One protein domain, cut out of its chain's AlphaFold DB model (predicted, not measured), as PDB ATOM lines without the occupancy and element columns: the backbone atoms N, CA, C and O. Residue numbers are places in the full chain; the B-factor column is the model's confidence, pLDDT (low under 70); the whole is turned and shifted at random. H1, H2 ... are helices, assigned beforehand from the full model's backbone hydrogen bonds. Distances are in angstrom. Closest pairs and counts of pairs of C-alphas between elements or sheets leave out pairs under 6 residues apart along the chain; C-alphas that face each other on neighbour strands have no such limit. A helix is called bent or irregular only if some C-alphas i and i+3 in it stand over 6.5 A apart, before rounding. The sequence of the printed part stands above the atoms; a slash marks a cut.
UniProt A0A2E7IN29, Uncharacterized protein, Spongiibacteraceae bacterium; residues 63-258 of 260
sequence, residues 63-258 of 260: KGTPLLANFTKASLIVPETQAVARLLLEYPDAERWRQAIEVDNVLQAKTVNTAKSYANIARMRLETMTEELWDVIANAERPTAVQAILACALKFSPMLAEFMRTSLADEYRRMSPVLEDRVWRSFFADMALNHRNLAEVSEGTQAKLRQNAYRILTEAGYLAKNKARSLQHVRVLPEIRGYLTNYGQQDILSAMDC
ATOM      1  N   LYS A  63     -32.686  48.644  14.266       60.72
ATOM      2  CA  LYS A  63     -33.519  49.259  13.228       60.72
ATOM      3  C   LYS A  63     -33.212  48.594  11.884       60.72
ATOM      4  O   LYS A  63     -32.045  48.422  11.540       60.72
ATOM      5  N   GLY A  64     -34.250  48.213  11.143       60.91
ATOM      6  CA  GLY A  64     -34.117  47.526   9.855       60.91
ATOM      7  C   GLY A  64     -34.027  45.995   9.915       60.91
ATOM      8  O   GLY A  64     -34.220  45.357   8.882       60.91
ATOM      9  N   THR A  65     -33.813  45.374  11.080       69.94
ATOM     10  CA  THR A  65     -33.917  43.909  11.216       69.94
ATOM     11  C   THR A  65     -35.390  43.485  11.263       69.94
ATOM     12  O   THR A  65     -36.187  44.182  11.895       69.94
ATOM     13  N   PRO A  66     -35.795  42.367  10.632       77.94
ATOM     14  CA  PRO A  66     -37.170  41.891  10.728       77.94
ATOM     15  C   PRO A  66     -37.589  41.628  12.180       77.94
ATOM     16  O   PRO A  66     -36.940  40.857  12.886       77.94
ATOM     17  N   LEU A  67     -38.692  42.242  12.619       86.06
ATOM     18  CA  LEU A  67     -39.262  42.012  13.949       86.06
ATOM     19  C   LEU A  67     -40.386  40.973  13.861       86.06
ATOM     20  O   LEU A  67     -41.380  41.195  13.171       86.06
ATOM     21  N   LEU A  68     -40.237  39.831  14.540       87.38
ATOM     22  CA  LEU A  68     -41.176  38.713  14.407       87.38
ATOM     23  C   LEU A  68     -42.468  38.902  15.220       87.38
ATOM     24  O   LEU A  68     -42.441  39.031  16.447       87.38
ATOM     25  N   ALA A  69     -43.606  38.823  14.519       85.88
ATOM     26  CA  ALA A  69     -44.970  38.962  15.039       85.88
ATOM     27  C   ALA A  69     -45.768  37.643  14.914       85.88
ATOM     28  O   ALA A  69     -46.841  37.572  14.323       85.88
ATOM     29  N   ASN A  70     -45.221  36.554  15.444       89.06
ATOM     30  CA  ASN A  70     -45.656  35.166  15.221       89.06
ATOM     31  C   ASN A  70     -46.611  34.611  16.305       89.06
ATOM     32  O   ASN A  70     -46.635  33.409  16.564       89.06
ATOM     33  N   PHE A  71     -47.438  35.461  16.926       92.44
ATOM     34  CA  PHE A  71     -48.352  35.091  18.027       92.44
ATOM     35  C   PHE A  71     -49.838  35.306  17.705       92.44
ATOM     36  O   PHE A  71     -50.655  35.488  18.605       92.44
ATOM     37  N   THR A  72     -50.236  35.245  16.433       91.12
ATOM     38  CA  THR A  72     -51.654  35.338  16.020       91.12
ATOM     39  C   THR A  72     -52.437  34.032  16.192       91.12
ATOM     40  O   THR A  72     -53.659  34.071  16.362       91.12
ATOM     41  N   LYS A  73     -51.756  32.876  16.190       88.50
ATOM     42  CA  LYS A  73     -52.403  31.549  16.208       88.50
ATOM     43  C   LYS A  73     -52.928  31.136  17.588       88.50
ATOM     44  O   LYS A  73     -54.008  30.558  17.669       88.50
ATOM     45  N   ALA A  74     -52.209  31.453  18.667       91.38
ATOM     46  CA  ALA A  74     -52.599  31.082  20.031       91.38
ATOM     47  C   ALA A  74     -52.040  32.047  21.096       91.38
ATOM     48  O   ALA A  74     -50.965  32.628  20.912       91.38
ATOM     49  N   SER A  75     -52.758  32.168  22.225       95.38
ATOM     50  CA  SER A  75     -52.250  32.765  23.475       95.38
ATOM     51  C   SER A  75     -51.314  31.782  24.193       95.38
ATOM     52  O   SER A  75     -50.621  31.038  23.503       95.38
ATOM     53  N   LEU A  76     -51.226  31.763  25.529       97.81
ATOM     54  CA  LEU A  76     -50.278  30.891  26.233       97.81
ATOM     55  C   LEU A  76     -50.663  29.409  26.199       97.81
ATOM     56  O   LEU A  76     -49.758  28.593  26.307       97.81
ATOM     57  N   ILE A  77     -51.955  29.067  26.040       97.31
ATOM     58  CA  ILE A  77     -52.462  27.674  25.980       97.31
ATOM     59  C   ILE A  77     -51.770  26.775  27.021       97.31
ATOM     60  O   ILE A  77     -51.051  25.836  26.693       97.31
ATOM     61  N   VAL A  78     -51.872  27.187  28.292       98.06
ATOM     62  CA  VAL A  78     -51.011  26.683  29.375       98.06
ATOM     63  C   VAL A  78     -51.100  25.162  29.533       98.06
ATOM     64  O   VAL A  78     -50.048  24.532  29.442       98.06
ATOM     65  N   PRO A  79     -52.289  24.544  29.692       98.00
ATOM     66  CA  PRO A  79     -52.384  23.090  29.823       98.00
ATOM     67  C   PRO A  79     -51.799  22.344  28.618       98.00
ATOM     68  O   PRO A  79     -51.085  21.356  28.785       98.00
ATOM     69  N   GLU A  80     -52.049  22.844  27.407       98.38
ATOM     70  CA  GLU A  80     -51.555  22.244  26.171       98.38
ATOM     71  C   GLU A  80     -50.034  22.381  26.049       98.38
ATOM     72  O   GLU A  80     -49.360  21.429  25.663       98.38
ATOM     73  N   THR A  81     -49.466  23.522  26.444       98.62
ATOM     74  CA  THR A  81     -48.010  23.718  26.456       98.62
ATOM     75  C   THR A  81     -47.336  22.838  27.505       98.62
ATOM     76  O   THR A  81     -46.277  22.286  27.225       98.62
ATOM     77  N   GLN A  82     -47.950  22.628  28.676       98.62
ATOM     78  CA  GLN A  82     -47.446  21.669  29.667       98.62
ATOM     79  C   GLN A  82     -47.496  20.225  29.148       98.62
ATOM     80  O   GLN A  82     -46.554  19.465  29.364       98.62
ATOM     81  N   ALA A  83     -48.563  19.845  28.437       98.50
ATOM     82  CA  ALA A  83     -48.659  18.529  27.804       98.50
ATOM     83  C   ALA A  83     -47.575  18.330  26.735       98.50
ATOM     84  O   ALA A  83     -46.946  17.276  26.687       98.50
ATOM     85  N   VAL A  84     -47.304  19.357  25.926       98.69
ATOM     86  CA  VAL A  84     -46.227  19.321  24.929       98.69
ATOM     87  C   VAL A  84     -44.850  19.288  25.587       98.69
ATOM     88  O   VAL A  84     -43.996  18.549  25.116       98.69
ATOM     89  N   ALA A  85     -44.625  20.020  26.681       98.69
ATOM     90  CA  ALA A  85     -43.364  19.963  27.422       98.69
ATOM     91  C   ALA A  85     -43.083  18.548  27.954       98.69
ATOM     92  O   ALA A  85     -41.993  18.028  27.733       98.69
ATOM     93  N   ARG A  86     -44.088  17.891  28.556       98.56
ATOM     94  CA  ARG A  86     -43.992  16.477  28.967       98.56
ATOM     95  C   ARG A  86     -43.659  15.565  27.792       98.56
ATOM     96  O   ARG A  86     -42.735  14.769  27.890       98.56
ATOM     97  N   LEU A  87     -44.358  15.736  26.670       98.38
ATOM     98  CA  LEU A  87     -44.106  14.947  25.469       98.38
ATOM     99  C   LEU A  87     -42.688  15.171  24.923       98.38
ATOM    100  O   LEU A  87     -42.058  14.211  24.516       98.38
ATOM    101  N   LEU A  88     -42.158  16.397  24.918       98.25
ATOM    102  CA  LEU A  88     -40.797  16.670  24.437       98.25
ATOM    103  C   LEU A  88     -39.715  16.026  25.316       98.25
ATOM    104  O   LEU A  88     -38.701  15.586  24.779       98.25
ATOM    105  N   LEU A  89     -39.947  15.918  26.628       98.19
ATOM    106  CA  LEU A  89     -39.046  15.233  27.565       98.19
ATOM    107  C   LEU A  89     -38.999  13.705  27.350       98.19
ATOM    108  O   LEU A  89     -38.066  13.056  27.812       98.19
ATOM    109  N   GLU A  90     -39.962  13.126  26.622       97.38
ATOM    110  CA  GLU A  90     -39.921  11.720  26.179       97.38
ATOM    111  C   GLU A  90     -39.000  11.505  24.959       97.38
ATOM    112  O   GLU A  90     -38.794  10.365  24.550       97.38
ATOM    113  N   TYR A  91     -38.463  12.574  24.355       96.31
ATOM    114  CA  TYR A  91     -37.717  12.555  23.086       96.31
ATOM    115  C   TYR A  91     -38.422  11.760  21.966       96.31
ATOM    116  O   TYR A  91     -37.852  10.826  21.396       96.31
ATOM    117  N   PRO A  92     -39.674  12.114  21.626       96.50
ATOM    118  CA  PRO A  92     -40.488  11.349  20.701       96.50
ATOM    119  C   PRO A  92     -39.934  11.460  19.281       96.50
ATOM    120  O   PRO A  92     -39.562  12.544  18.816       96.50
ATOM    121  N   ASP A  93     -39.958  10.347  18.557       94.94
ATOM    122  CA  ASP A  93     -39.816  10.380  17.109       94.94
ATOM    123  C   ASP A  93     -41.088  10.940  16.436       94.94
ATOM    124  O   ASP A  93     -42.078  11.306  17.084       94.94
ATOM    125  N   ALA A  94     -41.059  11.053  15.106       94.75
ATOM    126  CA  ALA A  94     -42.173  11.614  14.346       94.75
ATOM    127  C   ALA A  94     -43.470  10.803  14.502       94.75
ATOM    128  O   ALA A  94     -44.555  11.388  14.517       94.75
ATOM    129  N   GLU A  95     -43.365   9.481  14.637       96.50
ATOM    130  CA  GLU A  95     -44.526   8.602  14.735       96.50
ATOM    131  C   GLU A  95     -45.143   8.664  16.132       96.50
ATOM    132  O   GLU A  95     -46.353   8.859  16.262       96.50
ATOM    133  N   ARG A  96     -44.318   8.630  17.185       97.44
ATOM    134  CA  ARG A  96     -44.761   8.842  18.565       97.44
ATOM    135  C   ARG A  96     -45.401  10.216  18.741       97.44
ATOM    136  O   ARG A  96     -46.447  10.312  19.384       97.44
ATOM    137  N   TRP A  97     -44.821  11.262  18.150       97.81
ATOM    138  CA  TRP A  97     -45.406  12.605  18.154       97.81
ATOM    139  C   TRP A  97     -46.787  12.617  17.492       97.81
ATOM    140  O   TRP A  97     -47.754  13.110  18.073       97.81
ATOM    141  N   ARG A  98     -46.897  12.048  16.284       97.44
ATOM    142  CA  ARG A  98     -48.161  11.973  15.543       97.44
ATOM    143  C   ARG A  98     -49.220  11.208  16.336       97.44
ATOM    144  O   ARG A  98     -50.336  11.701  16.470       97.44
ATOM    145  N   GLN A  99     -48.860  10.061  16.908       98.19
ATOM    146  CA  GLN A  99     -49.740   9.260  17.756       98.19
ATOM    147  C   GLN A  99     -50.237  10.066  18.968       98.19
ATOM    148  O   GLN A  99     -51.445  10.183  19.162       98.19
ATOM    149  N   ALA A 100     -49.335  10.702  19.724       98.25
ATOM    150  CA  ALA A 100     -49.685  11.470  20.921       98.25
ATOM    151  C   ALA A 100     -50.639  12.644  20.625       98.25
ATOM    152  O   ALA A 100     -51.588  12.907  21.368       98.25
ATOM    153  N   ILE A 101     -50.379  13.378  19.541       97.94
ATOM    154  CA  ILE A 101     -51.118  14.602  19.213       97.94
ATOM    155  C   ILE A 101     -52.425  14.304  18.477       97.94
ATOM    156  O   ILE A 101     -53.449  14.912  18.787       97.94
ATOM    157  N   GLU A 102     -52.399  13.413  17.484       97.44
ATOM    158  CA  GLU A 102     -53.524  13.216  16.564       97.44
ATOM    159  C   GLU A 102     -54.470  12.095  16.999       97.44
ATOM    160  O   GLU A 102     -55.663  12.182  16.709       97.44
ATOM    161  N   VAL A 103     -53.959  11.067  17.683       97.75
ATOM    162  CA  VAL A 103     -54.735   9.876  18.059       97.75
ATOM    163  C   VAL A 103     -55.043   9.874  19.553       97.75
ATOM    164  O   VAL A 103     -56.212   9.856  19.928       97.75
ATOM    165  N   ASP A 104     -54.021   9.975  20.406       97.88
ATOM    166  CA  ASP A 104     -54.191   9.963  21.867       97.88
ATOM    167  C   ASP A 104     -54.809  11.279  22.385       97.88
ATOM    168  O   ASP A 104     -55.324  11.335  23.502       97.88
ATOM    169  N   ASN A 105     -54.754  12.351  21.577       97.25
ATOM    170  CA  ASN A 105     -55.229  13.702  21.892       97.25
ATOM    171  C   ASN A 105     -54.777  14.176  23.284       97.25
ATOM    172  O   ASN A 105     -55.581  14.652  24.090       97.25
ATOM    173  N   VAL A 106     -53.473  14.088  23.566       97.69
ATOM    174  CA  VAL A 106     -52.898  14.481  24.871       97.69
ATOM    175  C   VAL A 106     -53.132  15.958  25.232       97.69
ATOM    176  O   VAL A 106     -53.018  16.339  26.393       97.69
ATOM    177  N   LEU A 107     -53.501  16.792  24.251       96.94
ATOM    178  CA  LEU A 107     -53.873  18.203  24.430       96.94
ATOM    179  C   LEU A 107     -55.359  18.395  24.773       96.94
ATOM    180  O   LEU A 107     -55.765  19.512  25.078       96.94
ATOM    181  N   GLN A 108     -56.177  17.342  24.682       96.81
ATOM    182  CA  GLN A 108     -57.631  17.377  24.875       96.81
ATOM    183  C   GLN A 108     -58.330  18.430  23.995       96.81
ATOM    184  O   GLN A 108     -59.328  19.047  24.375       96.81
ATOM    185  N   ALA A 109     -57.806  18.657  22.789       95.75
ATOM    186  CA  ALA A 109     -58.355  19.634  21.864       95.75
ATOM    187  C   ALA A 109     -59.639  19.106  21.207       95.75
ATOM    188  O   ALA A 109     -59.805  17.908  20.981       95.75
ATOM    189  N   LYS A 110     -60.544  20.022  20.836       96.00
ATOM    190  CA  LYS A 110     -61.836  19.677  20.210       96.00
ATOM    191  C   LYS A 110     -61.707  19.008  18.842       96.00
ATOM    192  O   LYS A 110     -62.612  18.299  18.423       96.00
ATOM    193  N   THR A 111     -60.635  19.308  18.113       97.12
ATOM    194  CA  THR A 111     -60.383  18.761  16.777       97.12
ATOM    195  C   THR A 111     -58.905  18.438  16.625       97.12
ATOM    196  O   THR A 111     -58.058  19.120  17.210       97.12
ATOM    197  N   VAL A 112     -58.598  17.465  15.767       97.06
ATOM    198  CA  VAL A 112     -57.219  17.098  15.410       97.06
ATOM    199  C   VAL A 112     -56.455  18.300  14.843       97.06
ATOM    200  O   VAL A 112     -55.315  18.546  15.218       97.06
ATOM    201  N   ASN A 113     -57.093  19.129  14.009       96.56
ATOM    202  CA  ASN A 113     -56.452  20.326  13.452       96.56
ATOM    203  C   ASN A 113     -56.072  21.347  14.533       96.56
ATOM    204  O   ASN A 113     -54.998  21.950  14.468       96.56
ATOM    205  N   THR A 114     -56.922  21.531  15.549       95.56
ATOM    206  CA  THR A 114     -56.590  22.372  16.706       95.56
ATOM    207  C   THR A 114     -55.435  21.771  17.500       95.56
ATOM    208  O   THR A 114     -54.499  22.505  17.810       95.56
ATOM    209  N   ALA A 115     -55.458  20.457  17.764       97.19
ATOM    210  CA  ALA A 115     -54.378  19.755  18.459       97.19
ATOM    211  C   ALA A 115     -53.035  19.975  17.751       97.19
ATOM    212  O   ALA A 115     -52.087  20.452  18.364       97.19
ATOM    213  N   LYS A 116     -52.978  19.745  16.433       97.00
ATOM    214  CA  LYS A 116     -51.775  19.950  15.610       97.00
ATOM    215  C   LYS A 116     -51.272  21.390  15.665       97.00
ATOM    216  O   LYS A 116     -50.082  21.621  15.858       97.00
ATOM    217  N   SER A 117     -52.173  22.363  15.512       95.38
ATOM    218  CA  SER A 117     -51.821  23.788  15.532       95.38
ATOM    219  C   SER A 117     -51.260  24.219  16.891       95.38
ATOM    220  O   SER A 117     -50.226  24.889  16.955       95.38
ATOM    221  N   TYR A 118     -51.901  23.795  17.984       97.50
ATOM    222  CA  TYR A 118     -51.468  24.105  19.348       97.50
ATOM    223  C   TYR A 118     -50.163  23.396  19.696       97.50
ATOM    224  O   TYR A 118     -49.249  24.049  20.193       97.50
ATOM    225  N   ALA A 119     -50.038  22.113  19.354       97.88
ATOM    226  CA  ALA A 119     -48.822  21.341  19.561       97.88
ATOM    227  C   ALA A 119     -47.626  21.975  18.845       97.88
ATOM    228  O   ALA A 119     -46.571  22.157  19.448       97.88
ATOM    229  N   ASN A 120     -47.808  22.387  17.586       96.56
ATOM    230  CA  ASN A 120     -46.758  23.037  16.811       96.56
ATOM    231  C   ASN A 120     -46.334  24.383  17.425       96.56
ATOM    232  O   ASN A 120     -45.147  24.641  17.590       96.56
ATOM    233  N   ILE A 121     -47.289  25.241  17.803       96.56
ATOM    234  CA  ILE A 121     -46.972  26.542  18.419       96.56
ATOM    235  C   ILE A 121     -46.298  26.376  19.783       96.56
ATOM    236  O   ILE A 121     -45.327  27.076  20.067       96.56
ATOM    237  N   ALA A 122     -46.796  25.467  20.622       98.12
ATOM    238  CA  ALA A 122     -46.199  25.172  21.919       98.12
ATOM    239  C   ALA A 122     -44.768  24.648  21.758       98.12
ATOM    240  O   ALA A 122     -43.860  25.175  22.397       98.12
ATOM    241  N   ARG A 123     -44.549  23.691  20.846       98.12
ATOM    242  CA  ARG A 123     -43.226  23.143  20.533       98.12
ATOM    243  C   ARG A 123     -42.255  24.222  20.072       98.12
ATOM    244  O   ARG A 123     -41.211  24.377  20.690       98.12
ATOM    245  N   MET A 124     -42.628  25.025  19.073       96.50
ATOM    246  CA  MET A 124     -41.769  26.102  18.563       96.50
ATOM    247  C   MET A 124     -41.374  27.106  19.654       96.50
ATOM    248  O   MET A 124     -40.262  27.621  19.634       96.50
ATOM    249  N   ARG A 125     -42.269  27.398  20.610       97.75
ATOM    250  CA  ARG A 125     -41.957  28.266  21.755       97.75
ATOM    251  C   ARG A 125     -41.022  27.586  22.746       97.75
ATOM    252  O   ARG A 125     -40.055  28.209  23.174       97.75
ATOM    253  N   LEU A 126     -41.315  26.342  23.119       98.38
ATOM    254  CA  LEU A 126     -40.509  25.563  24.059       98.38
ATOM    255  C   LEU A 126     -39.085  25.379  23.532       98.38
ATOM    256  O   LEU A 126     -38.143  25.687  24.252       98.38
ATOM    257  N   GLU A 127     -38.926  25.026  22.256       97.25
ATOM    258  CA  GLU A 127     -37.629  24.830  21.592       97.25
ATOM    259  C   GLU A 127     -36.768  26.109  21.497       97.25
ATOM    260  O   GLU A 127     -35.598  26.038  21.128       97.25
ATOM    261  N   THR A 128     -37.282  27.284  21.892       96.44
ATOM    262  CA  THR A 128     -36.441  28.481  22.101       96.44
ATOM    263  C   THR A 128     -35.667  28.468  23.428       96.44
ATOM    264  O   THR A 128     -34.744  29.266  23.619       96.44
ATOM    265  N   MET A 129     -36.046  27.598  24.361       97.50
ATOM    266  CA  MET A 129     -35.501  27.459  25.713       97.50
ATOM    267  C   MET A 129     -34.935  26.047  25.919       97.50
ATOM    268  O   MET A 129     -35.079  25.188  25.053       97.50
ATOM    269  N   THR A 130     -34.254  25.813  27.041       97.50
ATOM    270  CA  THR A 130     -33.629  24.517  27.330       97.50
ATOM    271  C   THR A 130     -34.616  23.538  27.964       97.50
ATOM    272  O   THR A 130     -35.638  23.939  28.528       97.50
ATOM    273  N   GLU A 131     -34.266  22.251  27.918       97.25
ATOM    274  CA  GLU A 131     -35.012  21.152  28.549       97.25
ATOM    275  C   GLU A 131     -35.268  21.384  30.042       97.25
ATOM    276  O   GLU A 131     -36.291  20.964  30.571       97.25
ATOM    277  N   GLU A 132     -34.395  22.122  30.724       97.50
ATOM    278  CA  GLU A 132     -34.563  22.442  32.142       97.50
ATOM    279  C   GLU A 132     -35.782  23.334  32.396       97.50
ATOM    280  O   GLU A 132     -36.492  23.145  33.382       97.50
ATOM    281  N   LEU A 133     -36.084  24.277  31.494       98.12
ATOM    282  CA  LEU A 133     -37.332  25.033  31.593       98.12
ATOM    283  C   LEU A 133     -38.533  24.175  31.188       98.12
ATOM    284  O   LEU A 133     -39.631  24.404  31.690       98.12
ATOM    285  N   TRP A 134     -38.355  23.203  30.287       98.38
ATOM    286  CA  TRP A 134     -39.435  22.291  29.908       98.38
ATOM    287  C   TRP A 134     -39.847  21.428  31.095       98.38
ATOM    288  O   TRP A 134     -41.043  21.282  31.325       98.38
ATOM    289  N   ASP A 135     -38.887  20.935  31.880       97.94
ATOM    290  CA  ASP A 135     -39.145  20.179  33.109       97.94
ATOM    291  C   ASP A 135     -39.890  21.020  34.158       97.94
ATOM    292  O   ASP A 135     -40.913  20.584  34.695       97.94
ATOM    293  N   VAL A 136     -39.474  22.280  34.358       97.81
ATOM    294  CA  VAL A 136     -40.219  23.233  35.200       97.81
ATOM    295  C   VAL A 136     -41.653  23.387  34.691       97.81
ATOM    296  O   VAL A 136     -42.603  23.244  35.455       97.81
ATOM    297  N   ILE A 137     -41.848  23.639  33.396       98.44
ATOM    298  CA  ILE A 137     -43.185  23.811  32.810       98.44
ATOM    299  C   ILE A 137     -44.033  22.545  32.983       98.44
ATOM    300  O   ILE A 137     -45.205  22.642  33.349       98.44
ATOM    301  N   ALA A 138     -43.461  21.371  32.725       97.94
ATOM    302  CA  ALA A 138     -44.146  20.084  32.747       97.94
ATOM    303  C   ALA A 138     -44.760  19.753  34.114       97.94
ATOM    304  O   ALA A 138     -45.845  19.161  34.152       97.94
ATOM    305  N   ASN A 139     -44.089  20.155  35.198       94.69
ATOM    306  CA  ASN A 139     -44.403  19.730  36.564       94.69
ATOM    307  C   ASN A 139     -44.916  20.856  37.472       94.69
ATOM    308  O   ASN A 139     -45.406  20.581  38.565       94.69
ATOM    309  N   ALA A 140     -44.802  22.118  37.055       95.81
ATOM    310  CA  ALA A 140     -45.136  23.230  37.925       95.81
ATOM    311  C   ALA A 140     -46.637  23.516  38.040       95.81
ATOM    312  O   ALA A 140     -47.430  23.353  37.105       95.81
ATOM    313  N   GLU A 141     -46.989  24.078  39.194       96.62
ATOM    314  CA  GLU A 141     -48.281  24.701  39.427       96.62
ATOM    315  C   GLU A 141     -48.503  25.916  38.521       96.62
ATOM    316  O   GLU A 141     -47.577  26.542  37.988       96.62
ATOM    317  N   ARG A 142     -49.779  26.280  38.371       94.44
ATOM    318  CA  ARG A 142     -50.222  27.260  37.374       94.44
ATOM    319  C   ARG A 142     -49.433  28.584  37.368       94.44
ATOM    320  O   ARG A 142     -49.105  29.018  36.265       94.44
ATOM    321  N   PRO A 143     -49.127  29.254  38.500       96.50
ATOM    322  CA  PRO A 143     -48.416  30.538  38.470       96.50
ATOM    323  C   PRO A 143     -47.026  30.443  37.827       96.50
ATOM    324  O   PRO A 143     -46.680  31.252  36.967       96.50
ATOM    325  N   THR A 144     -46.263  29.419  38.201       98.06
ATOM    326  CA  THR A 144     -44.926  29.143  37.671       98.06
ATOM    327  C   THR A 144     -44.986  28.744  36.204       98.06
ATOM    328  O   THR A 144     -44.282  29.334  35.383       98.06
ATOM    329  N   ALA A 145     -45.879  27.815  35.847       98.38
ATOM    330  CA  ALA A 145     -46.055  27.380  34.465       98.38
ATOM    331  C   ALA A 145     -46.419  28.557  33.546       98.38
ATOM    332  O   ALA A 145     -45.835  28.719  32.477       98.38
ATOM    333  N   VAL A 146     -47.332  29.432  33.982       98.62
ATOM    334  CA  VAL A 146     -47.719  30.643  33.246       98.62
ATOM    335  C   VAL A 146     -46.517  31.553  32.985       98.62
ATOM    336  O   VAL A 146     -46.339  32.001  31.853       98.62
ATOM    337  N   GLN A 147     -45.682  31.824  33.995       98.62
ATOM    338  CA  GLN A 147     -44.511  32.692  33.823       98.62
ATOM    339  C   GLN A 147     -43.430  32.056  32.941       98.62
ATOM    340  O   GLN A 147     -42.875  32.738  32.080       98.62
ATOM    341  N   ALA A 148     -43.163  30.760  33.101       98.62
ATOM    342  CA  ALA A 148     -42.214  30.034  32.263       98.62
ATOM    343  C   ALA A 148     -42.662  29.996  30.790       98.62
ATOM    344  O   ALA A 148     -41.885  30.297  29.885       98.62
ATOM    345  N   ILE A 149     -43.944  29.709  30.535       98.75
ATOM    346  CA  ILE A 149     -44.510  29.693  29.180       98.75
ATOM    347  C   ILE A 149     -44.547  31.103  28.580       98.75
ATOM    348  O   ILE A 149     -44.297  31.263  27.382       98.75
ATOM    349  N   LEU A 150     -44.811  32.137  29.389       98.75
ATOM    350  CA  LEU A 150     -44.674  33.523  28.948       98.75
ATOM    351  C   LEU A 150     -43.239  33.798  28.489       98.75
ATOM    352  O   LEU A 150     -43.066  34.333  27.398       98.75
ATOM    353  N   ALA A 151     -42.221  33.392  29.251       98.56
ATOM    354  CA  ALA A 151     -40.825  33.571  28.854       98.56
ATOM    355  C   ALA A 151     -40.519  32.913  27.494       98.56
ATOM    356  O   ALA A 151     -39.929  33.554  26.621       98.56
ATOM    357  N   CYS A 152     -40.994  31.682  27.264       98.38
ATOM    358  CA  CYS A 152     -40.900  31.015  25.960       98.38
ATOM    359  C   CYS A 152     -41.609  31.810  24.848       98.38
ATOM    360  O   CYS A 152     -41.078  31.979  23.751       98.38
ATOM    361  N   ALA A 153     -42.811  32.332  25.120       98.25
ATOM    362  CA  ALA A 153     -43.574  33.121  24.156       98.25
ATOM    363  C   ALA A 153     -42.889  34.454  23.804       98.25
ATOM    364  O   ALA A 153     -42.912  34.855  22.641       98.25
ATOM    365  N   LEU A 154     -42.259  35.115  24.779       97.38
ATOM    366  CA  LEU A 154     -41.511  36.359  24.585       97.38
ATOM    367  C   LEU A 154     -40.230  36.134  23.780       97.38
ATOM    368  O   LEU A 154     -39.923  36.929  22.896       97.38
ATOM    369  N   LYS A 155     -39.517  35.031  24.027       95.81
ATOM    370  CA  LYS A 155     -38.324  34.682  23.247       95.81
ATOM    371  C   LYS A 155     -38.665  34.297  21.812       95.81
ATOM    372  O   LYS A 155     -37.992  34.717  20.875       95.81
ATOM    373  N   PHE A 156     -39.750  33.546  21.628       95.38
ATOM    374  CA  PHE A 156     -40.263  33.210  20.303       95.38
ATOM    375  C   PHE A 156     -40.808  34.433  19.548       95.38
ATOM    376  O   PHE A 156     -40.692  34.487  18.323       95.38
ATOM    377  N   SER A 157     -41.372  35.418  20.262       94.75
ATOM    378  CA  SER A 157     -41.890  36.663  19.689       94.75
ATOM    379  C   SER A 157     -41.263  37.921  20.307       94.75
ATOM    380  O   SER A 157     -41.829  38.529  21.225       94.75
ATOM    381  N   PRO A 158     -40.151  38.407  19.727       93.25
ATOM    382  CA  PRO A 158     -39.499  39.636  20.166       93.25
ATOM    383  C   PRO A 158     -40.405  40.875  20.126       93.25
ATOM    384  O   PRO A 158     -40.206  41.790  20.917       93.25
ATOM    385  N   MET A 159     -41.420  40.916  19.250       94.56
ATOM    386  CA  MET A 159     -42.379  42.028  19.207       94.56
ATOM    387  C   MET A 159     -43.200  42.134  20.497       94.56
ATOM    388  O   MET A 159     -43.441  43.236  20.987       94.56
ATOM    389  N   LEU A 160     -43.622  40.999  21.061       97.06
ATOM    390  CA  LEU A 160     -44.353  40.981  22.326       97.06
ATOM    391  C   LEU A 160     -43.442  41.397  23.490       97.06
ATOM    392  O   LEU A 160     -43.864  42.173  24.346       97.06
ATOM    393  N   ALA A 161     -42.185  40.942  23.486       96.44
ATOM    394  CA  ALA A 161     -41.182  41.367  24.462       96.44
ATOM    395  C   ALA A 161     -40.906  42.875  24.391       96.44
ATOM    396  O   ALA A 161     -40.842  43.538  25.425       96.44
ATOM    397  N   GLU A 162     -40.793  43.434  23.184       95.50
ATOM    398  CA  GLU A 162     -40.617  44.874  22.980       95.50
ATOM    399  C   GLU A 162     -41.821  45.667  23.498       95.50
ATOM    400  O   GLU A 162     -41.632  46.655  24.206       95.50
ATOM    401  N   PHE A 163     -43.050  45.211  23.225       97.31
ATOM    402  CA  PHE A 163     -44.262  45.852  23.745       97.31
ATOM    403  C   PHE A 163     -44.261  45.922  25.276       97.31
ATOM    404  O   PHE A 163     -44.609  46.957  25.846       97.31
ATOM    405  N   MET A 164     -43.841  44.842  25.944       97.69
ATOM    406  CA  MET A 164     -43.757  44.808  27.404       97.69
ATOM    407  C   MET A 164     -42.657  45.735  27.942       97.69
ATOM    408  O   MET A 164     -42.905  46.506  28.866       97.69
ATOM    409  N   ARG A 165     -41.460  45.719  27.337       95.31
ATOM    410  CA  ARG A 165     -40.321  46.562  27.758       95.31
ATOM    411  C   ARG A 165     -40.532  48.056  27.535       95.31
ATOM    412  O   ARG A 165     -39.898  48.859  28.212       95.31
ATOM    413  N   THR A 166     -41.363  48.424  26.566       95.31
ATOM    414  CA  THR A 166     -41.584  49.819  26.172       95.31
ATOM    415  C   THR A 166     -42.962  50.281  26.617       95.31
ATOM    416  O   THR A 166     -43.122  50.761  27.733       95.31
ATOM    417  N   SER A 167     -43.977  50.087  25.784       96.94
ATOM    418  CA  SER A 167     -45.312  50.637  25.976       96.94
ATOM    419  C   SER A 167     -45.961  50.205  27.285       96.94
ATOM    420  O   SER A 167     -46.538  51.039  27.970       96.94
ATOM    421  N   LEU A 168     -45.857  48.932  27.674       97.31
ATOM    422  CA  LEU A 168     -46.448  48.476  28.936       97.31
ATOM    423  C   LEU A 168     -45.715  49.059  30.156       97.31
ATOM    424  O   LEU A 168     -46.366  49.534  31.084       97.31
ATOM    425  N   ALA A 169     -44.377  49.070  30.138       96.44
ATOM    426  CA  ALA A 169     -43.570  49.713  31.177       96.44
ATOM    427  C   ALA A 169     -43.893  51.211  31.315       96.44
ATOM    428  O   ALA A 169     -43.983  51.739  32.424       96.44
ATOM    429  N   ASP A 170     -44.104  51.904  30.196       96.81
ATOM    430  CA  ASP A 170     -44.501  53.311  30.167       96.81
ATOM    431  C   ASP A 170     -45.857  53.543  30.847       96.81
ATOM    432  O   ASP A 170     -45.994  54.497  31.617       96.81
ATOM    433  N   GLU A 171     -46.836  52.661  30.627       97.12
ATOM    434  CA  GLU A 171     -48.140  52.731  31.298       97.12
ATOM    435  C   GLU A 171     -48.027  52.490  32.814       97.12
ATOM    436  O   GLU A 171     -48.679  53.191  33.591       97.12
ATOM    437  N   TYR A 172     -47.142  51.588  33.266       96.50
ATOM    438  CA  TYR A 172     -46.845  51.444  34.698       96.50
ATOM    439  C   TYR A 172     -46.204  52.707  35.282       96.50
ATOM    440  O   TYR A 172     -46.643  53.184  36.330       96.50
ATOM    441  N   ARG A 173     -45.215  53.307  34.598       95.94
ATOM    442  CA  ARG A 173     -44.568  54.555  35.056       95.94
ATOM    443  C   ARG A 173     -45.547  55.723  35.160       95.94
ATOM    444  O   ARG A 173     -45.379  56.588  36.015       95.94
ATOM    445  N   ARG A 174     -46.559  55.757  34.292       95.94
ATOM    446  CA  ARG A 174     -47.632  56.765  34.301       95.94
ATOM    447  C   ARG A 174     -48.735  56.469  35.315       95.94
ATOM    448  O   ARG A 174     -49.629  57.295  35.461       95.94
ATOM    449  N   MET A 175     -48.672  55.327  36.006       95.19
ATOM    450  CA  MET A 175     -49.732  54.837  36.890       95.19
ATOM    451  C   MET A 175     -51.090  54.776  36.180       95.19
ATOM    452  O   MET A 175     -52.131  55.097  36.759       95.19
ATOM    453  N   SER A 176     -51.083  54.392  34.901       95.31
ATOM    454  CA  SER A 176     -52.306  54.299  34.115       95.31
ATOM    455  C   SER A 176     -53.258  53.274  34.743       95.31
ATOM    456  O   SER A 176     -52.851  52.159  35.065       95.31
ATOM    457  N   PRO A 177     -54.552  53.590  34.912       92.62
ATOM    458  CA  PRO A 177     -55.480  52.663  35.556       92.62
ATOM    459  C   PRO A 177     -55.823  51.458  34.666       92.62
ATOM    460  O   PRO A 177     -56.260  50.422  35.169       92.62
ATOM    461  N   VAL A 178     -55.661  51.591  33.345       95.69
ATOM    462  CA  VAL A 178     -56.063  50.611  32.329       95.69
ATOM    463  C   VAL A 178     -55.117  50.631  31.134       95.69
ATOM    464  O   VAL A 178     -54.585  51.680  30.783       95.69
ATOM    465  N   LEU A 179     -54.969  49.487  30.460       95.81
ATOM    466  CA  LEU A 179     -54.263  49.417  29.181       95.81
ATOM    467  C   LEU A 179     -55.225  49.687  28.015       95.81
ATOM    468  O   LEU A 179     -55.994  48.819  27.583       95.81
ATOM    469  N   GLU A 180     -55.187  50.909  27.492       94.44
ATOM    470  CA  GLU A 180     -56.049  51.331  26.390       94.44
ATOM    471  C   GLU A 180     -55.616  50.768  25.026       94.44
ATOM    472  O   GLU A 180     -54.449  50.482  24.770       94.44
ATOM    473  N   ASP A 181     -56.553  50.681  24.078       93.50
ATOM    474  CA  ASP A 181     -56.266  50.205  22.716       93.50
ATOM    475  C   ASP A 181     -55.356  51.154  21.921       93.50
ATOM    476  O   ASP A 181     -54.678  50.728  20.984       93.50
ATOM    477  N   ARG A 182     -55.335  52.449  22.270       95.12
ATOM    478  CA  ARG A 182     -54.432  53.423  21.638       95.12
ATOM    479  C   ARG A 182     -52.960  53.096  21.882       95.12
ATOM    480  O   ARG A 182     -52.173  53.298  20.971       95.12
ATOM    481  N   VAL A 183     -52.624  52.520  23.038       96.12
ATOM    482  CA  VAL A 183     -51.244  52.162  23.400       96.12
ATOM    483  C   VAL A 183     -50.684  51.148  22.405       96.12
ATOM    484  O   VAL A 183     -49.605  51.344  21.850       96.12
ATOM    485  N   TRP A 184     -51.461  50.105  22.093       95.69
ATOM    486  CA  TRP A 184     -51.087  49.135  21.065       95.69
ATOM    487  C   TRP A 184     -50.964  49.764  19.675       95.69
ATOM    488  O   TRP A 184     -50.022  49.466  18.948       95.69
ATOM    489  N   ARG A 185     -51.918  50.622  19.286       94.81
ATOM    490  CA  ARG A 185     -51.906  51.262  17.959       94.81
ATOM    491  C   ARG A 185     -50.666  52.131  17.762       94.81
ATOM    492  O   ARG A 185     -50.017  52.007  16.730       94.81
ATOM    493  N   SER A 186     -50.326  52.957  18.751       95.50
ATOM    494  CA  SER A 186     -49.117  53.787  18.726       95.50
ATOM    495  C   SER A 186     -47.855  52.931  18.668       95.50
ATOM    496  O   SER A 186     -47.032  53.131  17.783       95.50
ATOM    497  N   PHE A 187     -47.759  51.904  19.520       96.00
ATOM    498  CA  PHE A 187     -46.648  50.955  19.488       96.00
ATOM    499  C   PHE A 187     -46.469  50.302  18.112       96.00
ATOM    500  O   PHE A 187     -45.365  50.264  17.575       96.00
ATOM    501  N   PHE A 188     -47.553  49.784  17.531       94.94
ATOM    502  CA  PHE A 188     -47.485  49.112  16.238       94.94
ATOM    503  C   PHE A 188     -47.041  50.074  15.135       94.94
ATOM    504  O   PHE A 188     -46.199  49.704  14.320       94.94
ATOM    505  N   ALA A 189     -47.570  51.302  15.123       93.56
ATOM    506  CA  ALA A 189     -47.175  52.327  14.161       93.56
ATOM    507  C   ALA A 189     -45.670  52.631  14.253       93.56
ATOM    508  O   ALA A 189     -44.981  52.618  13.233       93.56
ATOM    509  N   ASP A 190     -45.138  52.797  15.466       93.19
ATOM    510  CA  ASP A 190     -43.705  53.012  15.684       93.19
ATOM    511  C   ASP A 190     -42.870  51.821  15.196       93.19
ATOM    512  O   ASP A 190     -41.835  51.997  14.547       93.19
ATOM    513  N   MET A 191     -43.315  50.589  15.458       92.31
ATOM    514  CA  MET A 191     -42.630  49.389  14.970       92.31
ATOM    515  C   MET A 191     -42.683  49.276  13.440       92.31
ATOM    516  O   MET A 191     -41.668  48.963  12.821       92.31
ATOM    517  N   ALA A 192     -43.814  49.592  12.808       91.50
ATOM    518  CA  ALA A 192     -43.971  49.562  11.353       91.50
ATOM    519  C   ALA A 192     -43.069  50.578  10.631       91.50
ATOM    520  O   ALA A 192     -42.571  50.283   9.546       91.50
ATOM    521  N   LEU A 193     -42.791  51.731  11.249       90.62
ATOM    522  CA  LEU A 193     -41.844  52.719  10.717       90.62
ATOM    523  C   LEU A 193     -40.388  52.225  10.735       90.62
ATOM    524  O   LEU A 193     -39.594  52.615   9.881       90.62
ATOM    525  N   ASN A 194     -40.020  51.389  11.710       87.81
ATOM    526  CA  ASN A 194     -38.637  50.930  11.901       87.81
ATOM    527  C   ASN A 194     -38.361  49.536  11.304       87.81
ATOM    528  O   ASN A 194     -37.199  49.186  11.076       87.81
ATOM    529  N   HIS A 195     -39.408  48.747  11.050       85.56
ATOM    530  CA  HIS A 195     -39.321  47.359  10.606       85.56
ATOM    531  C   HIS A 195     -40.197  47.144   9.368       85.56
ATOM    532  O   HIS A 195     -41.416  47.002   9.464       85.56
ATOM    533  N   ARG A 196     -39.565  47.073   8.188       86.00
ATOM    534  CA  ARG A 196     -40.256  46.972   6.887       86.00
ATOM    535  C   ARG A 196     -41.270  45.828   6.827       86.00
ATOM    536  O   ARG A 196     -42.341  45.989   6.257       86.00
ATOM    537  N   ASN A 197     -40.964  44.694   7.455       86.44
ATOM    538  CA  ASN A 197     -41.856  43.537   7.478       86.44
ATOM    539  C   ASN A 197     -43.191  43.802   8.192       86.44
ATOM    540  O   ASN A 197     -44.155  43.090   7.934       86.44
ATOM    541  N   LEU A 198     -43.247  44.790   9.091       88.56
ATOM    542  CA  LEU A 198     -44.459  45.169   9.816       88.56
ATOM    543  C   LEU A 198     -45.298  46.208   9.067       88.56
ATOM    544  O   LEU A 198     -46.512  46.239   9.252       88.56
ATOM    545  N   ALA A 199     -44.684  47.002   8.188       85.88
ATOM    546  CA  ALA A 199     -45.401  47.948   7.330       85.88
ATOM    547  C   ALA A 199     -46.368  47.250   6.356       85.88
ATOM    548  O   ALA A 199     -47.378  47.823   5.964       85.88
ATOM    549  N   GLU A 200     -46.083  45.996   5.994       86.94
ATOM    550  CA  GLU A 200     -46.883  45.194   5.059       86.94
ATOM    551  C   GLU A 200     -47.939  44.308   5.753       86.94
ATOM    552  O   GLU A 200     -48.579  43.474   5.109       86.94
ATOM    553  N   VAL A 201     -48.105  44.431   7.075       89.38
ATOM    554  CA  VAL A 201     -49.047  43.610   7.849       89.38
ATOM    555  C   VAL A 201     -50.462  44.178   7.728       89.38
ATOM    556  O   VAL A 201     -50.713  45.331   8.076       89.38
ATOM    557  N   SER A 202     -51.409  43.339   7.299       92.00
ATOM    558  CA  SER A 202     -52.816  43.722   7.121       92.00
ATOM    559  C   SER A 202     -53.502  44.122   8.431       92.00
ATOM    560  O   SER A 202     -53.191  43.584   9.497       92.00
ATOM    561  N   GLU A 203     -54.506  44.999   8.357       92.06
ATOM    562  CA  GLU A 203     -55.271  45.455   9.530       92.06
ATOM    563  C   GLU A 203     -55.880  44.297  10.336       92.06
ATOM    564  O   GLU A 203     -55.827  44.295  11.567       92.06
ATOM    565  N   GLY A 204     -56.396  43.267   9.654       93.81
ATOM    566  CA  GLY A 204     -56.928  42.065  10.306       93.81
ATOM    567  C   GLY A 204     -55.870  41.331  11.138       93.81
ATOM    568  O   GLY A 204     -56.137  40.911  12.267       93.81
ATOM    569  N   THR A 205     -54.639  41.251  10.631       93.19
ATOM    570  CA  THR A 205     -53.510  40.648  11.349       93.19
ATOM    571  C   THR A 205     -53.088  41.517  12.532       93.19
ATOM    572  O   THR A 205     -52.897  40.996  13.629       93.19
ATOM    573  N   GLN A 206     -53.028  42.842  12.363       93.50
ATOM    574  CA  GLN A 206     -52.739  43.775  13.461       93.50
ATOM    575  C   GLN A 206     -53.776  43.672  14.589       93.50
ATOM    576  O   GLN A 206     -53.419  43.622  15.771       93.50
ATOM    577  N   ALA A 207     -55.062  43.583  14.238       93.62
ATOM    578  CA  ALA A 207     -56.143  43.395  15.197       93.62
ATOM    579  C   ALA A 207     -56.006  42.060  15.941       93.62
ATOM    580  O   ALA A 207     -56.191  42.009  17.163       93.62
ATOM    581  N   LYS A 208     -55.625  40.990  15.231       94.81
ATOM    582  CA  LYS A 208     -55.401  39.676  15.835       94.81
ATOM    583  C   LYS A 208     -54.197  39.658  16.775       94.81
ATOM    584  O   LYS A 208     -54.291  39.082  17.860       94.81
ATOM    585  N   LEU A 209     -53.101  40.317  16.396       96.19
ATOM    586  CA  LEU A 209     -51.931  40.503  17.255       96.19
ATOM    587  C   LEU A 209     -52.319  41.233  18.541       96.19
ATOM    588  O   LEU A 209     -52.048  40.725  19.624       96.19
ATOM    589  N   ARG A 210     -53.044  42.354  18.443       95.81
ATOM    590  CA  ARG A 210     -53.541  43.088  19.618       95.81
ATOM    591  C   ARG A 210     -54.379  42.203  20.537       95.81
ATOM    592  O   ARG A 210     -54.141  42.155  21.742       95.81
ATOM    593  N   GLN A 211     -55.357  41.498  19.964       96.00
ATOM    594  CA  GLN A 211     -56.245  40.609  20.714       96.00
ATOM    595  C   GLN A 211     -55.439  39.563  21.493       96.00
ATOM    596  O   GLN A 211     -55.674  39.361  22.686       96.00
ATOM    597  N   ASN A 212     -54.484  38.911  20.829       97.06
ATOM    598  CA  ASN A 212     -53.687  37.862  21.448       97.06
ATOM    599  C   ASN A 212     -52.666  38.412  22.447       97.06
ATOM    600  O   ASN A 212     -52.506  37.800  23.496       97.06
ATOM    601  N   ALA A 213     -52.036  39.562  22.187       97.44
ATOM    602  CA  ALA A 213     -51.155  40.219  23.152       97.44
ATOM    603  C   ALA A 213     -51.896  40.491  24.466       97.44
ATOM    604  O   ALA A 213     -51.445  40.095  25.535       97.44
ATOM    605  N   TYR A 214     -53.089  41.087  24.392       97.00
ATOM    606  CA  TYR A 214     -53.856  41.435  25.591       97.00
ATOM    607  C   TYR A 214     -54.373  40.186  26.306       97.00
ATOM    608  O   TYR A 214     -54.414  40.142  27.536       97.00
ATOM    609  N   ARG A 215     -54.720  39.140  25.550       97.62
ATOM    610  CA  ARG A 215     -55.061  37.838  26.122       97.62
ATOM    611  C   ARG A 215     -53.875  37.213  26.859       97.62
ATOM    612  O   ARG A 215     -54.065  36.772  27.985       97.62
ATOM    613  N   ILE A 216     -52.681  37.219  26.267       98.31
ATOM    614  CA  ILE A 216     -51.451  36.721  26.902       98.31
ATOM    615  C   ILE A 216     -51.163  37.502  28.189       98.31
ATOM    616  O   ILE A 216     -50.942  36.891  29.229       98.31
ATOM    617  N   LEU A 217     -51.246  38.834  28.153       98.12
ATOM    618  CA  LEU A 217     -51.035  39.680  29.332       98.12
ATOM    619  C   LEU A 217     -52.077  39.435  30.431       98.12
ATOM    620  O   LEU A 217     -51.742  39.474  31.611       98.12
ATOM    621  N   THR A 218     -53.325  39.144  30.060       97.94
ATOM    622  CA  THR A 218     -54.376  38.768  31.018       97.94
ATOM    623  C   THR A 218     -54.113  37.386  31.621       97.94
ATOM    624  O   THR A 218     -54.229  37.209  32.829       97.94
ATOM    625  N   GLU A 219     -53.739  36.399  30.800       97.75
ATOM    626  CA  GLU A 219     -53.390  35.043  31.253       97.75
ATOM    627  C   GLU A 219     -52.167  35.054  32.182       97.75
ATOM    628  O   GLU A 219     -52.145  34.310  33.160       97.75
ATOM    629  N   ALA A 220     -51.200  35.933  31.910       97.75
ATOM    630  CA  ALA A 220     -50.006  36.148  32.721       97.75
ATOM    631  C   ALA A 220     -50.212  37.060  33.942       97.75
ATOM    632  O   ALA A 220     -49.296  37.222  34.745       97.75
ATOM    633  N   GLY A 221     -51.401  37.648  34.092       96.94
ATOM    634  CA  GLY A 221     -51.762  38.461  35.248       96.94
ATOM    635  C   GLY A 221     -51.276  39.910  35.217       96.94
ATOM    636  O   GLY A 221     -51.442  40.581  36.223       96.94
ATOM    637  N   TYR A 222     -50.726  40.415  34.103       97.75
ATOM    638  CA  TYR A 222     -50.394  41.845  33.934       97.75
ATOM    639  C   TYR A 222     -51.645  42.703  33.726       97.75
ATOM    640  O   TYR A 222     -51.648  43.894  34.031       97.75
ATOM    641  N   LEU A 223     -52.713  42.091  33.210       97.62
ATOM    642  CA  LEU A 223     -54.027  42.707  33.073       97.62
ATOM    643  C   LEU A 223     -55.049  41.938  33.901       97.62
ATOM    644  O   LEU A 223     -55.114  40.708  33.857       97.62
ATOM    645  N   ALA A 224     -55.898  42.668  34.616       96.44
ATOM    646  CA  ALA A 224     -57.044  42.086  35.290       96.44
ATOM    647  C   ALA A 224     -58.022  41.487  34.267       96.44
ATOM    648  O   ALA A 224     -58.274  42.059  33.203       96.44
ATOM    649  N   LYS A 225     -58.647  40.358  34.624       93.94
ATOM    650  CA  LYS A 225     -59.697  39.708  33.825       93.94
ATOM    651  C   LYS A 225     -61.026  40.467  33.944       93.94
ATOM    652  O   LYS A 225     -62.012  39.959  34.474       93.94
ATOM    653  N   ASN A 226     -61.049  41.707  33.473       91.00
ATOM    654  CA  ASN A 226     -62.215  42.582  33.459       91.00
ATOM    655  C   ASN A 226     -62.290  43.350  32.126       91.00
ATOM    656  O   ASN A 226     -61.357  43.331  31.323       91.00
ATOM    657  N   LYS A 227     -63.415  44.025  31.868       86.12
ATOM    658  CA  LYS A 227     -63.587  44.819  30.637       86.12
ATOM    659  C   LYS A 227     -62.627  46.010  30.564       86.12
ATOM    660  O   LYS A 227     -62.240  46.409  29.473       86.12
ATOM    661  N   ALA A 228     -62.261  46.560  31.719       87.62
ATOM    662  CA  ALA A 228     -61.390  47.721  31.823       87.62
ATOM    663  C   ALA A 228     -59.940  47.399  31.419       87.62
ATOM    664  O   ALA A 228     -59.259  48.274  30.903       87.62
ATOM    665  N   ARG A 229     -59.492  46.145  31.586       92.31
ATOM    666  CA  ARG A 229     -58.093  45.710  31.450       92.31
ATOM    667  C   ARG A 229     -57.180  46.529  32.357       92.31
ATOM    668  O   ARG A 229     -56.233  47.170  31.906       92.31
ATOM    669  N   SER A 230     -57.526  46.536  33.640       95.81
ATOM    670  CA  SER A 230     -56.749  47.230  34.665       95.81
ATOM    671  C   SER A 230     -55.344  46.646  34.766       95.81
ATOM    672  O   SER A 230     -55.202  45.422  34.777       95.81
ATOM    673  N   LEU A 231     -54.328  47.504  34.859       96.94
ATOM    674  CA  LEU A 231     -52.947  47.063  35.058       96.94
ATOM    675  C   LEU A 231     -52.799  46.396  36.431       96.94
ATOM    676  O   LEU A 231     -53.448  46.780  37.405       96.94
ATOM    677  N   GLN A 232     -51.971  45.361  36.492       96.12
ATOM    678  CA  GLN A 232     -51.673  44.593  37.698       96.12
ATOM    679  C   GLN A 232     -50.162  44.427  37.817       96.12
ATOM    680  O   GLN A 232     -49.485  44.201  36.817       96.12
ATOM    681  N   HIS A 233     -49.618  44.531  39.027       94.31
ATOM    682  CA  HIS A 233     -48.187  44.334  39.245       94.31
ATOM    683  C   HIS A 233     -47.877  42.844  39.372       94.31
ATOM    684  O   HIS A 233     -48.248  42.203  40.355       94.31
ATOM    685  N   VAL A 234     -47.153  42.308  38.393       95.62
ATOM    686  CA  VAL A 234     -46.623  40.944  38.432       95.62
ATOM    687  C   VAL A 234     -45.178  40.997  38.914       95.62
ATOM    688  O   VAL A 234     -44.405  41.869  38.518       95.62
ATOM    689  N   ARG A 235     -44.800  40.076  39.801       95.69
ATOM    690  CA  ARG A 235     -43.398  39.836  40.165       95.69
ATOM    691  C   ARG A 235     -42.938  38.546  39.507       95.69
ATOM    692  O   ARG A 235     -43.628  37.530  39.619       95.69
ATOM    693  N   VAL A 236     -41.776  38.578  38.861       97.38
ATOM    694  CA  VAL A 236     -41.161  37.357  38.332       97.38
ATOM    695  C   VAL A 236     -40.730  36.469  39.496       97.38
ATOM    696  O   VAL A 236     -40.012  36.920  40.395       97.38
ATOM    697  N   LEU A 237     -41.194  35.220  39.481       97.56
ATOM    698  CA  LEU A 237     -40.934  34.234  40.524       97.56
ATOM    699  C   LEU A 237     -39.433  33.910  40.606       97.56
ATOM    700  O   LEU A 237     -38.760  33.893  39.568       97.56
ATOM    701  N   PRO A 238     -38.889  33.635  41.810       96.88
ATOM    702  CA  PRO A 238     -37.455  33.417  42.000       96.88
ATOM    703  C   PRO A 238     -36.863  32.324  41.106       96.88
ATOM    704  O   PRO A 238     -35.781  32.513  40.560       96.88
ATOM    705  N   GLU A 239     -37.584  31.221  40.907       96.19
ATOM    706  CA  GLU A 239     -37.151  30.110  40.048       96.19
ATOM    707  C   GLU A 239     -37.016  30.527  38.573       96.19
ATOM    708  O   GLU A 239     -36.001  30.249  37.936       96.19
ATOM    709  N   ILE A 240     -37.981  31.296  38.053       98.12
ATOM    710  CA  ILE A 240     -37.979  31.782  36.669       98.12
ATOM    711  C   ILE A 240     -36.892  32.836  36.481       98.12
ATOM    712  O   ILE A 240     -36.140  32.795  35.510       98.12
ATOM    713  N   ARG A 241     -36.752  33.755  37.441       98.00
ATOM    714  CA  ARG A 241     -35.666  34.742  37.452       98.00
ATOM    715  C   ARG A 241     -34.297  34.066  37.467       98.00
ATOM    716  O   ARG A 241     -33.411  34.490  36.723       98.00
ATOM    717  N   GLY A 242     -34.129  33.046  38.309       97.69
ATOM    718  CA  GLY A 242     -32.905  32.260  38.417       97.69
ATOM    719  C   GLY A 242     -32.549  31.612  37.086       97.69
ATOM    720  O   GLY A 242     -31.458  31.848  36.572       97.69
ATOM    721  N   TYR A 243     -33.501  30.902  36.474       97.94
ATOM    722  CA  TYR A 243     -33.332  30.324  35.142       97.94
ATOM    723  C   TYR A 243     -32.930  31.382  34.102       97.94
ATOM    724  O   TYR A 243     -31.886  31.258  33.461       97.94
ATOM    725  N   LEU A 244     -33.703  32.466  33.962       98.00
ATOM    726  CA  LEU A 244     -33.445  33.490  32.944       98.00
ATOM    727  C   LEU A 244     -32.076  34.154  33.128       98.00
ATOM    728  O   LEU A 244     -31.377  34.402  32.149       98.00
ATOM    729  N   THR A 245     -31.664  34.394  34.372       97.12
ATOM    730  CA  THR A 245     -30.350  34.974  34.682       97.12
ATOM    731  C   THR A 245     -29.220  34.007  34.328       97.12
ATOM    732  O   THR A 245     -28.278  34.403  33.642       97.12
ATOM    733  N   ASN A 246     -29.336  32.740  34.737       97.12
ATOM    734  CA  ASN A 246     -28.319  31.711  34.500       97.12
ATOM    735  C   ASN A 246     -28.114  31.428  33.005       97.12
ATOM    736  O   ASN A 246     -26.997  31.157  32.575       97.12
ATOM    737  N   TYR A 247     -29.178  31.556  32.211       96.56
ATOM    738  CA  TYR A 247     -29.164  31.353  30.762       96.56
ATOM    739  C   TYR A 247     -28.956  32.634  29.944       96.56
ATOM    740  O   TYR A 247     -29.141  32.620  28.724       96.56
ATOM    741  N   GLY A 248     -28.597  33.751  30.586       94.75
ATOM    742  CA  GLY A 248     -28.313  35.020  29.907       94.75
ATOM    743  C   GLY A 248     -29.519  35.656  29.203       94.75
ATOM    744  O   GLY A 248     -29.339  36.488  28.320       94.75
ATOM    745  N   GLN A 249     -30.745  35.292  29.585       95.81
ATOM    746  CA  GLN A 249     -32.009  35.777  29.010       95.81
ATOM    747  C   GLN A 249     -32.459  37.098  29.663       95.81
ATOM    748  O   GLN A 249     -33.594  37.238  30.126       95.81
ATOM    749  N   GLN A 250     -31.541  38.065  29.761       94.31
ATOM    750  CA  GLN A 250     -31.782  39.349  30.437       94.31
ATOM    751  C   GLN A 250     -32.801  40.227  29.699       94.31
ATOM    752  O   GLN A 250     -33.544  40.981  30.322       94.31
ATOM    753  N   ASP A 251     -32.866  40.111  28.375       92.31
ATOM    754  CA  ASP A 251     -33.854  40.784  27.532       92.31
ATOM    755  C   ASP A 251     -35.284  40.307  27.834       92.31
ATOM    756  O   ASP A 251     -36.207  41.122  27.926       92.31
ATOM    757  N   ILE A 252     -35.459  39.002  28.061       97.38
ATOM    758  CA  ILE A 252     -36.740  38.406  28.454       97.38
ATOM    759  C   ILE A 252     -37.085  38.765  29.897       97.38
ATOM    760  O   ILE A 252     -38.219  39.159  30.175       97.38
ATOM    761  N   LEU A 253     -36.108  38.699  30.807       97.06
ATOM    762  CA  LEU A 253     -36.312  39.092  32.200       97.06
ATOM    763  C   LEU A 253     -36.740  40.560  32.307       97.06
ATOM    764  O   LEU A 253     -37.713  40.857  32.991       97.06
ATOM    765  N   SER A 254     -36.086  41.461  31.568       95.56
ATOM    766  CA  SER A 254     -36.455  42.879  31.511       95.56
ATOM    767  C   SER A 254     -37.868  43.104  30.968       95.56
ATOM    768  O   SER A 254     -38.542  44.031  31.412       95.56
ATOM    769  N   ALA A 255     -38.336  42.278  30.027       97.06
ATOM    770  CA  ALA A 255     -39.713  42.346  29.544       97.06
ATOM    771  C   ALA A 255     -40.717  41.930  30.621       97.06
ATOM    772  O   ALA A 255     -41.738  42.589  30.802       97.06
ATOM    773  N   MET A 256     -40.423  40.860  31.357       97.81
ATOM    774  CA  MET A 256     -41.300  40.379  32.422       97.81
ATOM    775  C   MET A 256     -41.289  41.311  33.649       97.81
ATOM    776  O   MET A 256     -42.328  41.570  34.242       97.81
ATOM    777  N   ASP A 257     -40.153  41.911  33.994       94.94
ATOM    778  CA  ASP A 257     -40.042  42.867  35.105       94.94
ATOM    779  C   ASP A 257     -40.463  44.305  34.744       94.94
ATOM    780  O   ASP A 257     -40.099  45.249  35.436       94.94
ATOM    781  N   CYS A 258     -41.266  44.506  33.696       92.31
ATOM    782  CA  CYS A 258     -41.645  45.835  33.191       92.31
ATOM    783  C   CYS A 258     -42.394  46.753  34.182       92.31
ATOM    784  O   CYS A 258     -42.572  47.937  33.897       92.31
TER     785      CYS A 258
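AT A GLANCE: This is residues 63 to 258 of the 260 residues of an uncharacterized protein of Spongiibacteraceae bacterium (UniProt A0A2E7IN29). This is a globule of helices built in two groups: H5 runs through the middle, H1 to H4 gather at one side of it, and H6 to H9 lie at the other. The hairpin of H10 and H11 packs on H5, with H11 also on H6; H2 lies toward one end of the longest axis, and H7 and H8 toward the other. The printed part has 196 residues with eleven named helices, H1 to H11 in order along the chain, and no named strand; the class is all helix, and helices that touch are mostly crossed. It is compact, with a radius of gyration of the C-alphas of 16.9 A and a rounded outline of 48 by 38 by 35 A.

HOW THE PARTS SIT: The longest helix, H9, residues 203 to 219, touches no helix. It is close to but not clearly touching H7, residues 181 to 194, where the closest C-alphas, of Trp 184 and Arg 210, are 6.7 A apart. The same holds for H9 and the hub H5, residues 142 to 156, with the C-alphas of Val 146 and Glu 219 closest at 7.4 A. H5 touches six helices. H6, residues 158 to 173, touches H5 only at the corner, and only just, with 3 pairs of C-alphas within 8 A, the closest those of Leu 154 and Ala 161, 5.0 A apart. Residues 163 to 167 of H6 touch residues 183 to 187 of H7 at a steep tilt of 50 degrees, opposite ways, closest at the C-alphas of Ser 167 and Phe 187, 6.6 A. H8, residues 196 to 199, touches H7 only at the corner, closest at the C-alphas of Ala 192 and Ala 199, 4.6 A. H11, residues 250 to 256, touches residues 161 to 165 of H6, closest at the C-alphas of Arg 165 and Ala 255, 4.6 A. H11 forms a hairpin with H10, residues 238 to 246, at a shallow tilt of 28 degrees. H4, residues 131 to 139, forms a hairpin with H5, closest at the C-alphas of Ile 137 and Ala 145, 4.9 A. H1, residues 78 to 89, touches H4 at a steep tilt of 51 degrees, with the C-alphas of Gln 82 and Ala 138 closest at 4.8 A. Residues 124 to 126 of H3, residues 112 to 126, touch H5, about perpendicular at 79 degrees, closest at the C-alphas of Arg 125 and Cys 152, 5.1 A. H2, residues 94 to 103, touches H3, closest at the C-alphas of Glu 102 and Val 112, 5.5 A. Every O i to N i+4 pair is within hydrogen-bond range in H1, H2, H3, H4, H5, H7, H9, H10 and H11, against 10 of 12 in H6; H8 is too short for such a pair.

IN THESE COORDINATES: H9 measures 24.2 A from C-alpha 203 at (-55.271, 45.455, 9.530) to C-alpha 219. H6 measures 21.7 A and is irregular, but only just: C-alphas 165 and 168 are 6.53 A apart. H7 measures 20.7 A, H3 and H5 20.6 A each, and H1 16.7 A from C-alpha 78 at (-51.011, 26.683, 29.375). H2, H4, H8, H10 and H11 are shorter; H11 ends at C-alpha 256 at (-41.300, 40.379, 32.422).

THE WHOLE: The two C-alphas farthest apart, of Glu 95 and Arg 174, are 52.1 A apart. The printed part has no cut. The link from H9 to H10, of 18 residues, is long; those from H2 to H3 and from H6 to H7 are short, and the other links between helices are tight. Residues 63 to 77, before H1, hold no named element. The mean pLDDT of the printed part is 95.1, and residues 63 to 65 are under 70.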